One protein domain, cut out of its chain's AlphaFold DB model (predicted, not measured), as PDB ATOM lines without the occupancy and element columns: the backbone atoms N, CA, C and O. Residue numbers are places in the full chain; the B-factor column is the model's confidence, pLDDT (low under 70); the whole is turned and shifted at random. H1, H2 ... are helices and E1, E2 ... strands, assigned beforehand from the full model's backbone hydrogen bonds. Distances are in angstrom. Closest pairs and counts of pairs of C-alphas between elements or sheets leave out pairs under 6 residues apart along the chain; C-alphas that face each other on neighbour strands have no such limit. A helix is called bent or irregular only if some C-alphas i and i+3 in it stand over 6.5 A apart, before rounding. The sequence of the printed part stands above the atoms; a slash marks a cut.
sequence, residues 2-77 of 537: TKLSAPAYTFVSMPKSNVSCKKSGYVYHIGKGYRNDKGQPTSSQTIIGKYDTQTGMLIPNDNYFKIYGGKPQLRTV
ATOM      1  N   THR A   2     172.163  99.455  49.840       29.55
ATOM      2  CA  THR A   2     170.746  99.361  50.195       29.55
ATOM      3  C   THR A   2     170.499  97.946  50.710       29.55
ATOM      4  O   THR A   2     170.730  96.982  49.979       29.55
ATOM      5  N   LYS A   3     170.085  97.806  51.976       32.91
ATOM      6  CA  LYS A   3     169.515  96.554  52.493       32.91
ATOM      7  C   LYS A   3     168.390  96.165  51.535       32.91
ATOM      8  O   LYS A   3     167.387  96.870  51.470       32.91
ATOM      9  N   LEU A   4     168.586  95.109  50.747       37.09
ATOM     10  CA  LEU A   4     167.502  94.515  49.974       37.09
ATOM     11  C   LEU A   4     166.451  94.078  50.993       37.09
ATOM     12  O   LEU A   4     166.698  93.183  51.800       37.09
ATOM     13  N   SER A   5     165.324  94.786  50.993       46.66
ATOM     14  CA  SER A   5     164.104  94.380  51.675       46.66
ATOM     15  C   SER A   5     163.791  92.930  51.311       46.66
ATOM     16  O   SER A   5     164.101  92.490  50.199       46.66
ATOM     17  N   ALA A   6     163.183  92.192  52.242       55.31
ATOM     18  CA  ALA A   6     162.676  90.853  51.969       55.31
ATOM     19  C   ALA A   6     161.912  90.839  50.628       55.31
ATOM     20  O   ALA A   6     161.236  91.822  50.302       55.31
ATOM     21  N   PRO A   7     162.055  89.784  49.813       59.81
ATOM     22  CA  PRO A   7     161.459  89.776  48.488       59.81
ATOM     23  C   PRO A   7     159.938  89.882  48.561       59.81
ATOM     24  O   PRO A   7     159.304  89.189  49.354       59.81
ATOM     25  N   ALA A   8     159.369  90.749  47.718       66.44
ATOM     26  CA  ALA A   8     157.934  91.027  47.686       66.44
ATOM     27  C   ALA A   8     157.098  89.811  47.242       66.44
ATOM     28  O   ALA A   8     155.930  89.694  47.607       66.44
ATOM     29  N   TYR A   9     157.699  88.889  46.487       79.44
ATOM     30  CA  TYR A   9     157.012  87.777  45.836       79.44
ATOM     31  C   TYR A   9     157.503  86.412  46.320       79.44
ATOM     32  O   TYR A   9     158.648  86.255  46.756       79.44
ATOM     33  N   THR A  10     156.627  85.414  46.212       80.38
ATOM     34  CA  THR A  10     156.940  84.000  46.440       80.38
ATOM     35  C   THR A  10     158.013  83.523  45.461       80.38
ATOM     36  O   THR A  10     158.143  84.038  44.348       80.38
ATOM     37  N   PHE A  11     158.811  82.545  45.890       87.19
ATOM     38  CA  PHE A  11     159.875  81.979  45.068       87.19
ATOM     39  C   PHE A  11     159.255  81.223  43.889       87.19
ATOM     40  O   PHE A  11     158.196  80.610  44.017       87.19
ATOM     41  N   VAL A  12     159.914  81.274  42.737       85.81
ATOM     42  CA  VAL A  12     159.452  80.636  41.501       85.81
ATOM     43  C   VAL A  12     160.545  79.740  40.938       85.81
ATOM     44  O   VAL A  12     161.736  79.969  41.158       85.81
ATOM     45  N   SER A  13     160.154  78.711  40.191       88.44
ATOM     46  CA  SER A  13     161.117  77.868  39.485       88.44
ATOM     47  C   SER A  13     161.948  78.699  38.511       88.44
ATOM     48  O   SER A  13     161.441  79.609  37.852       88.44
ATOM     49  N   MET A  14     163.230  78.361  38.389       87.19
ATOM     50  CA  MET A  14     164.097  78.981  37.392       87.19
ATOM     51  C   MET A  14     163.537  78.764  35.976       87.19
ATOM     52  O   MET A  14     163.143  77.639  35.644       87.19
ATOM     53  N   PRO A  15     163.521  79.799  35.115       87.12
ATOM     54  CA  PRO A  15     163.161  79.619  33.716       87.12
ATOM     55  C   PRO A  15     164.057  78.583  33.040       87.12
ATOM     56  O   PRO A  15     165.274  78.580  33.224       87.12
ATOM     57  N   LYS A  16     163.452  77.719  32.221       83.06
ATOM     58  CA  LYS A  16     164.152  76.610  31.553       83.06
ATOM     59  C   LYS A  16     165.091  77.063  30.426       83.06
ATOM     60  O   LYS A  16     165.953  76.296  30.016       83.06
ATOM     61  N   SER A  17     164.918  78.276  29.900       84.56
ATOM     62  CA  SER A  17     165.702  78.809  28.781       84.56
ATOM     63  C   SER A  17     165.831  80.335  28.837       84.56
ATOM     64  O   SER A  17     165.100  81.014  29.566       84.56
ATOM     65  N   ASN A  18     166.773  80.870  28.052       88.25
ATOM     66  CA  ASN A  18     167.032  82.307  27.899       88.25
ATOM     67  C   ASN A  18     167.342  83.022  29.221       88.25
ATOM     68  O   ASN A  18     166.879  84.138  29.455       88.25
ATOM     69  N   VAL A  19     168.123  82.382  30.094       89.44
ATOM     70  CA  VAL A  19     168.571  82.970  31.360       89.44
ATOM     71  C   VAL A  19     170.071  82.820  31.563       89.44
ATOM     72  O   VAL A  19     170.673  81.825  31.174       89.44
ATOM     73  N   SER A  20     170.674  83.817  32.205       89.62
ATOM     74  CA  SER A  20     172.071  83.809  32.638       89.62
ATOM     75  C   SER A  20     172.134  84.140  34.126       89.62
ATOM     76  O   SER A  20     171.702  85.219  34.537       89.62
ATOM     77  N   CYS A  21     172.742  83.262  34.924       87.75
ATOM     78  CA  CYS A  21     173.052  83.529  36.328       87.75
ATOM     79  C   CYS A  21     174.497  84.027  36.460       87.75
ATOM     80  O   CYS A  21     175.436  83.368  36.014       87.75
ATOM     81  N   LYS A  22     174.696  85.204  37.056       85.38
ATOM     82  CA  LYS A  22     176.039  85.742  37.329       85.38
ATOM     83  C   LYS A  22     176.579  85.181  38.650       85.38
ATOM     84  O   LYS A  22     175.804  84.792  39.518       85.38
ATOM     85  N   LYS A  23     177.907  85.215  38.847       80.38
ATOM     86  CA  LYS A  23     178.568  84.793  40.108       80.38
ATOM     87  C   LYS A  23     178.046  85.530  41.352       80.38
ATOM     88  O   LYS A  23     178.125  85.003  42.450       80.38
ATOM     89  N   SER A  24     177.488  86.727  41.178       80.19
ATOM     90  CA  SER A  24     176.831  87.516  42.228       80.19
ATOM     91  C   SER A  24     175.444  86.994  42.643       80.19
ATOM     92  O   SER A  24     174.810  87.578  43.520       80.19
ATOM     93  N   GLY A  25     174.946  85.926  42.009       84.12
ATOM     94  CA  GLY A  25     173.638  85.322  42.275       84.12
ATOM     95  C   GLY A  25     172.467  86.006  41.563       84.12
ATOM     96  O   GLY A  25     171.338  85.550  41.686       84.12
ATOM     97  N   TYR A  26     172.687  87.087  40.810       90.50
ATOM     98  CA  TYR A  26     171.625  87.729  40.027       90.50
ATOM     99  C   TYR A  26     171.325  86.967  38.737       90.50
ATOM    100  O   TYR A  26     172.239  86.537  38.024       90.50
ATOM    101  N   VAL A  27     170.035  86.857  38.426       91.69
ATOM    102  CA  VAL A  27     169.517  86.147  37.256       91.69
ATOM    103  C   VAL A  27     168.968  87.147  36.249       91.69
ATOM    104  O   VAL A  27     168.152  88.013  36.579       91.69
ATOM    105  N   TYR A  28     169.416  87.008  35.004       92.69
ATOM    106  CA  TYR A  28     169.037  87.863  33.886       92.69
ATOM    107  C   TYR A  28     168.312  87.052  32.820       92.69
ATOM    108  O   TYR A  28     168.794  85.987  32.442       92.69
ATOM    109  N   HIS A  29     167.203  87.579  32.307       92.31
ATOM    110  CA  HIS A  29     166.609  87.128  31.055       92.31
ATOM    111  C   HIS A  29     167.431  87.660  29.879       92.31
ATOM    112  O   HIS A  29     167.742  88.853  29.832       92.31
ATOM    113  N   ILE A  30     167.772  86.776  28.946       90.38
ATOM    114  CA  ILE A  30     168.507  87.094  27.725       90.38
ATOM    115  C   ILE A  30     167.489  87.315  26.602       90.38
ATOM    116  O   ILE A  30     166.823  86.378  26.167       90.38
ATOM    117  N   GLY A  31     167.364  88.564  26.153       83.50
ATOM    118  CA  GLY A  31     166.506  88.944  25.035       83.50
ATOM    119  C   GLY A  31     167.090  88.556  23.672       83.50
ATOM    120  O   GLY A  31     168.128  87.900  23.572       83.50
ATOM    121  N   LYS A  32     166.424  88.984  22.590       82.31
ATOM    122  CA  LYS A  32     166.880  88.717  21.216       82.31
ATOM    123  C   LYS A  32     168.296  89.264  20.983       82.31
ATOM    124  O   LYS A  32     168.628  90.366  21.420       82.31
ATOM    125  N   GLY A  33     169.110  88.488  20.270       80.50
ATOM    126  CA  GLY A  33     170.456  88.893  19.878       80.50
ATOM    127  C   GLY A  33     170.443  90.012  18.832       80.50
ATOM    128  O   GLY A  33     169.621  90.002  17.918       80.50
ATOM    129  N   TYR A  34     171.365  90.959  18.959       84.25
ATOM    130  CA  TYR A  34     171.632  92.039  18.011       84.25
ATOM    131  C   TYR A  34     173.148  92.237  17.873       84.25
ATOM    132  O   TYR A  34     173.920  91.750  18.697       84.25
ATOM    133  N   ARG A  35     173.612  92.928  16.827       83.62
ATOM    134  CA  ARG A  35     175.021  93.340  16.738       83.62
ATOM    135  C   ARG A  35     175.170  94.731  17.337       83.62
ATOM    136  O   ARG A  35     174.386  95.613  17.007       83.62
ATOM    137  N   ASN A  36     176.139  94.910  18.229       83.88
ATOM    138  CA  ASN A  36     176.469  96.238  18.749       83.88
ATOM    139  C   ASN A  36     177.195  97.082  17.684       83.88
ATOM    140  O   ASN A  36     177.555  96.575  16.621       83.88
ATOM    141  N   ASP A  37     177.490  98.342  18.002       83.88
ATOM    142  CA  ASP A  37     178.169  99.290  17.097       83.88
ATOM    143  C   ASP A  37     179.578  98.836  16.658       83.88
ATOM    144  O   ASP A  37     180.161  99.389  15.731       83.88
ATOM    145  N   LYS A  38     180.130  97.797  17.301       83.31
ATOM    146  CA  LYS A  38     181.411  97.155  16.961       83.31
ATOM    147  C   LYS A  38     181.233  95.858  16.159       83.31
ATOM    148  O   LYS A  38     182.172  95.079  16.028       83.31
ATOM    149  N   GLY A  39     180.023  95.580  15.675       78.62
ATOM    150  CA  GLY A  39     179.689  94.379  14.913       78.62
ATOM    151  C   GLY A  39     179.683  93.085  15.732       78.62
ATOM    152  O   GLY A  39     179.535  92.011  15.150       78.62
ATOM    153  N   GLN A  40     179.823  93.141  17.059       82.19
ATOM    154  CA  GLN A  40     179.874  91.953  17.911       82.19
ATOM    155  C   GLN A  40     178.455  91.463  18.242       82.19
ATOM    156  O   GLN A  40     177.610  92.285  18.611       82.19
ATOM    157  N   PRO A  41     178.176  90.147  18.149       80.62
ATOM    158  CA  PRO A  41     176.914  89.580  18.608       80.62
ATOM    159  C   PRO A  41     176.740  89.822  20.111       80.62
ATOM    160  O   PRO A  41     177.571  89.403  20.913       80.62
ATOM    161  N   THR A  42     175.661  90.495  20.493       82.31
ATOM    162  CA  THR A  42     175.296  90.744  21.888       82.31
ATOM    163  C   THR A  42     173.794  90.556  22.083       82.31
ATOM    164  O   THR A  42     173.044  90.377  21.129       82.31
ATOM    165  N   SER A  43     173.333  90.564  23.326       84.56
ATOM    166  CA  SER A  43     171.923  90.368  23.672       84.56
ATOM    167  C   SER A  43     171.532  91.303  24.802       84.56
ATOM    168  O   SER A  43     172.326  91.499  25.727       84.56
ATOM    169  N   SER A  44     170.308  91.829  24.780       85.31
ATOM    170  CA  SER A  44     169.797  92.601  25.911       85.31
ATOM    171  C   SER A  44     169.640  91.693  27.133       85.31
ATOM    172  O   SER A  44     169.237  90.536  27.018       85.31
ATOM    173  N   GLN A  45     170.005  92.204  28.309       89.81
ATOM    174  CA  GLN A  45     169.892  91.473  29.568       89.81
ATOM    175  C   GLN A  45     168.996  92.246  30.524       89.81
ATOM    176  O   GLN A  45     169.339  93.347  30.950       89.81
ATOM    177  N   THR A  46     167.865  91.649  30.892       91.12
ATOM    178  CA  THR A  46     166.940  92.222  31.875       91.12
ATOM    179  C   THR A  46     167.045  91.429  33.163       91.12
ATOM    180  O   THR A  46     166.848  90.218  33.161       91.12
ATOM    181  N   ILE A  47     167.351  92.091  34.278       92.00
ATOM    182  CA  ILE A  47     167.365  91.431  35.587       92.00
ATOM    183  C   ILE A  47     165.947  90.983  35.955       92.00
ATOM    184  O   ILE A  47     165.034  91.809  36.028       92.00
ATOM    185  N   ILE A  48     165.778  89.685  36.197       91.50
ATOM    186  CA  ILE A  48     164.487  89.067  36.542       91.50
ATOM    187  C   ILE A  48     164.421  88.595  37.997       91.50
ATOM    188  O   ILE A  48     163.348  88.263  38.486       91.50
ATOM    189  N   GLY A  49     165.545  88.583  38.714       90.69
ATOM    190  CA  GLY A  49     165.556  88.206  40.122       90.69
ATOM    191  C   GLY A  49     166.932  87.811  40.641       90.69
ATOM    192  O   GLY A  49     167.961  88.107  40.024       90.69
ATOM    193  N   LYS A  50     166.943  87.129  41.787       91.62
ATOM    194  CA  LYS A  50     168.145  86.575  42.423       91.62
ATOM    195  C   LYS A  50     167.959  85.082  42.676       91.62
ATOM    196  O   LYS A  50     166.911  84.671  43.155       91.62
ATOM    197  N   TYR A  51     168.958  84.282  42.341       89.75
ATOM    198  CA  TYR A  51     168.974  82.854  42.614       89.75
ATOM    199  C   TYR A  51     169.249  82.611  44.099       89.75
ATOM    200  O   TYR A  51     170.204  83.171  44.646       89.75
ATOM    201  N   ASP A  52     168.415  81.791  44.732       83.69
ATOM    202  CA  ASP A  52     168.634  81.320  46.094       83.69
ATOM    203  C   ASP A  52     169.279  79.932  46.081       83.69
ATOM    204  O   ASP A  52     168.707  78.963  45.581       83.69
ATOM    205  N   THR A  53     170.492  79.836  46.622       81.00
ATOM    206  CA  THR A  53     171.282  78.599  46.606       81.00
ATOM    207  C   THR A  53     170.810  77.572  47.632       81.00
ATOM    208  O   THR A  53     171.187  76.412  47.510       81.00
ATOM    209  N   GLN A  54     170.007  77.965  48.629       75.19
ATOM    210  CA  GLN A  54     169.473  77.046  49.637       75.19
ATOM    211  C   GLN A  54     168.234  76.315  49.122       75.19
ATOM    212  O   GLN A  54     168.141  75.099  49.255       75.19
ATOM    213  N   THR A  55     167.300  77.034  48.494       76.81
ATOM    214  CA  THR A  55     166.075  76.427  47.956       76.81
ATOM    215  C   THR A  55     166.197  76.005  46.492       76.81
ATOM    216  O   THR A  55     165.306  75.336  45.978       76.81
ATOM    217  N   GLY A  56     167.237  76.449  45.779       83.31
ATOM    218  CA  GLY A  56     167.418  76.204  44.343       83.31
ATOM    219  C   GLY A  56     166.414  76.938  43.444       83.31
ATOM    220  O   GLY A  56     166.267  76.595  42.269       83.31
ATOM    221  N   MET A  57     165.711  77.940  43.982       87.75
ATOM    222  CA  MET A  57     164.636  78.668  43.301       87.75
ATOM    223  C   MET A  57     165.036  80.115  42.990       87.75
ATOM    224  O   MET A  57     166.008  80.652  43.523       87.75
ATOM    225  N   LEU A  58     164.277  80.761  42.106       88.44
ATOM    226  CA  LEU A  58     164.417  82.176  41.795       88.44
ATOM    227  C   LEU A  58     163.582  83.007  42.772       88.44
ATOM    228  O   LEU A  58     162.394  82.758  42.952       88.44
ATOM    229  N   ILE A  59     164.191  84.047  43.329       88.44
ATOM    230  CA  ILE A  59     163.513  85.156  43.996       88.44
ATOM    231  C   ILE A  59     163.171  86.199  42.917       88.44
ATOM    232  O   ILE A  59     164.083  86.917  42.485       88.44
ATOM    233  N   PRO A  60     161.918  86.279  42.425       89.00
ATOM    234  CA  PRO A  60     161.599  87.088  41.252       89.00
ATOM    235  C   PRO A  60     161.428  88.574  41.600       89.00
ATOM    236  O   PRO A  60     161.111  88.941  42.732       89.00
ATOM    237  N   ASN A  61     161.602  89.440  40.600       88.19
ATOM    238  CA  ASN A  61     161.191  90.849  40.633       88.19
ATOM    239  C   ASN A  61     160.053  91.111  39.622       88.19
ATOM    240  O   ASN A  61     159.631  90.203  38.907       88.19
ATOM    241  N   ASP A  62     159.583  92.357  39.508       86.25
ATOM    242  CA  ASP A  62     158.488  92.714  38.587       86.25
ATOM    243  C   ASP A  62     158.761  92.339  37.121       86.25
ATOM    244  O   ASP A  62     157.837  92.006  36.378       86.25
ATOM    245  N   ASN A  63     160.025  92.369  36.680       88.81
ATOM    246  CA  ASN A  63     160.378  92.038  35.299       88.81
ATOM    247  C   ASN A  63     160.167  90.555  34.993       88.81
ATOM    248  O   ASN A  63     159.850  90.229  33.852       88.81
ATOM    249  N   TYR A  64     160.297  89.667  35.983       90.81
ATOM    250  CA  TYR A  64     159.984  88.250  35.803       90.81
ATOM    251  C   TYR A  64     158.533  88.064  35.345       90.81
ATOM    252  O   TYR A  64     158.292  87.449  34.310       90.81
ATOM    253  N   PHE A  65     157.576  88.658  36.064       88.75
ATOM    254  CA  PHE A  65     156.147  88.528  35.759       88.75
ATOM    255  C   PHE A  65     155.760  89.236  34.456       88.75
ATOM    256  O   PHE A  65     154.912  88.735  33.720       88.75
ATOM    257  N   LYS A  66     156.419  90.356  34.124       87.94
ATOM    258  CA  LYS A  66     156.245  91.034  32.826       87.94
ATOM    259  C   LYS A  66     156.698  90.170  31.644       87.94
ATOM    260  O   LYS A  66     156.076  90.236  30.590       87.94
ATOM    261  N   ILE A  67     157.782  89.405  31.799       89.06
ATOM    262  CA  ILE A  67     158.405  88.635  30.707       89.06
ATOM    263  C   ILE A  67     157.793  87.240  30.568       89.06
ATOM    264  O   ILE A  67     157.488  86.815  29.458       89.06
ATOM    265  N   TYR A  68     157.632  86.516  31.674       88.44
ATOM    266  CA  TYR A  68     157.208  85.112  31.661       88.44
ATOM    267  C   TYR A  68     155.702  84.924  31.888       88.44
ATOM    268  O   TYR A  68     155.199  83.812  31.744       88.44
ATOM    269  N   GLY A  69     154.973  86.000  32.205       76.12
ATOM    270  CA  GLY A  69     153.560  85.939  32.566       76.12
ATOM    271  C   GLY A  69     153.322  85.335  33.956       76.12
ATOM    272  O   GLY A  69     154.224  84.801  34.602       76.12
ATOM    273  N   GLY A  70     152.082  85.443  34.437       75.50
ATOM    274  CA  GLY A  70     151.655  84.959  35.756       75.50
ATOM    275  C   GLY A  70     151.256  86.088  36.708       75.50
ATOM    276  O   GLY A  70     151.826  87.178  36.685       75.50
ATOM    277  N   LYS A  71     150.244  85.839  37.550       75.19
ATOM    278  CA  LYS A  71     149.834  86.794  38.589       75.19
ATOM    279  C   LYS A  71     150.909  86.828  39.682       75.19
ATOM    280  O   LYS A  71     151.239  85.754  40.190       75.19
ATOM    281  N   PRO A  72     151.430  88.008  40.067       76.88
ATOM    282  CA  PRO A  72     152.384  88.102  41.161       76.88
ATOM    283  C   PRO A  72     151.760  87.534  42.436       76.88
ATOM    284  O   PRO A  72     150.752  88.046  42.924       76.88
ATOM    285  N   GLN A  73     152.334  86.451  42.956       70.50
ATOM    286  CA  GLN A  73     151.952  85.918  44.259       70.50
ATOM    287  C   GLN A  73     152.846  86.569  45.302       70.50
ATOM    288  O   GLN A  73     154.055  86.330  45.336       70.50
ATOM    289  N   LEU A  74     152.252  87.444  46.109       71.44
ATOM    290  CA  LEU A  74     152.938  88.045  47.242       71.44
ATOM    291  C   LEU A  74     153.275  86.956  48.251       71.44
ATOM    292  O   LEU A  74     152.487  86.035  48.474       71.44
ATOM    293  N   ARG A  75     154.438  87.088  48.886       66.56
ATOM    294  CA  ARG A  75     154.812  86.212  49.990       66.56
ATOM    295  C   ARG A  75     153.937  86.578  51.192       66.56
ATOM    296  O   ARG A  75     154.264  87.490  51.946       66.56
ATOM    297  N   THR A  76     152.792  85.922  51.338       59.62
ATOM    298  CA  THR A  76     151.962  86.064  52.533       59.62
ATOM    299  C   THR A  76     152.607  85.256  53.650       59.62
ATOM    300  O   THR A  76     152.954  84.091  53.469       59.62
ATOM    301  N   VAL A  77     152.820  85.878  54.810       62.41
ATOM    302  CA  VAL A  77     153.086  85.106  56.026       62.41
ATOM    303  C   VAL A  77     151.725  84.569  56.452       62.41
ATOM    304  O   VAL A  77     150.850  85.384  56.761       62.41
TER     305      VAL A  77
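Overview. This is residues 2 to 77 of the 537 residues of the protein "Transposase" of Desulfosporosinus youngiae DSM 17734 (UniProt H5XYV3). A long bent hairpin, E2 and E3, makes a narrow sheet with a short strand at each edge, E1 beside E2 and E4 beside E3, and one short helix, H1, packs on it near the bend of E3. The turn of the hairpin, residues 36 to 40, lies at one end of the long axis, and the last printed residues lie at the other. The printed part has 76 residues, with E1, E2, E3, E4 and H1 in that order along the chain; the sheet E1 - E2 - E3 - E4 is antiparallel, and the class is mixed, with under half of the residues in named elements. It is only just loose, close to compact, with a radius of gyration of the C-alphas of 14.0 A and spans of 50 by 26 by 25 A.

Along the chain. Begin at Thr 2; residues 2 to 18 hold no named element. Find C-alpha 19 at (168.571, 82.970, 31.360), where E1 runs to residue 21. E2, residues 26 to 35, is 24.2 A long and bends by 73 degrees at residue 32. E3, residues 41 to 51, is 26.2 A long and bends by 75 degrees at residue 48. E4 is residues 58 to 60, and H1, residues 62 to 68, ends at C-alpha 68 (157.208, 85.112, 31.661).

Arrangement. The four strands form a meander, each the antiparallel neighbour of the one before. Look for N 20 and O 28 at 2.9 A between E1 and E2, N 31 and O 44 at 2.9 A between E2 and E3, and N 59 and O 50 at 2.8 A between E3 and E4. E1 and E4 are apart. H1 is on the sheet at a height of 8.7 A; its closest C-alphas to E3 are those of Tyr 64 and Ile 48, 4.6 A. Every O i to N i+4 pair in H1 is within hydrogen-bond range.

Size, cuts and confidence. The C-alphas of Gly 39 and Val 77 are the two farthest apart, 49.8 A. The printed part has no cut, and no link between named elements is long. Confidence is under 70 at residues 2 to 8 and 75 to 77.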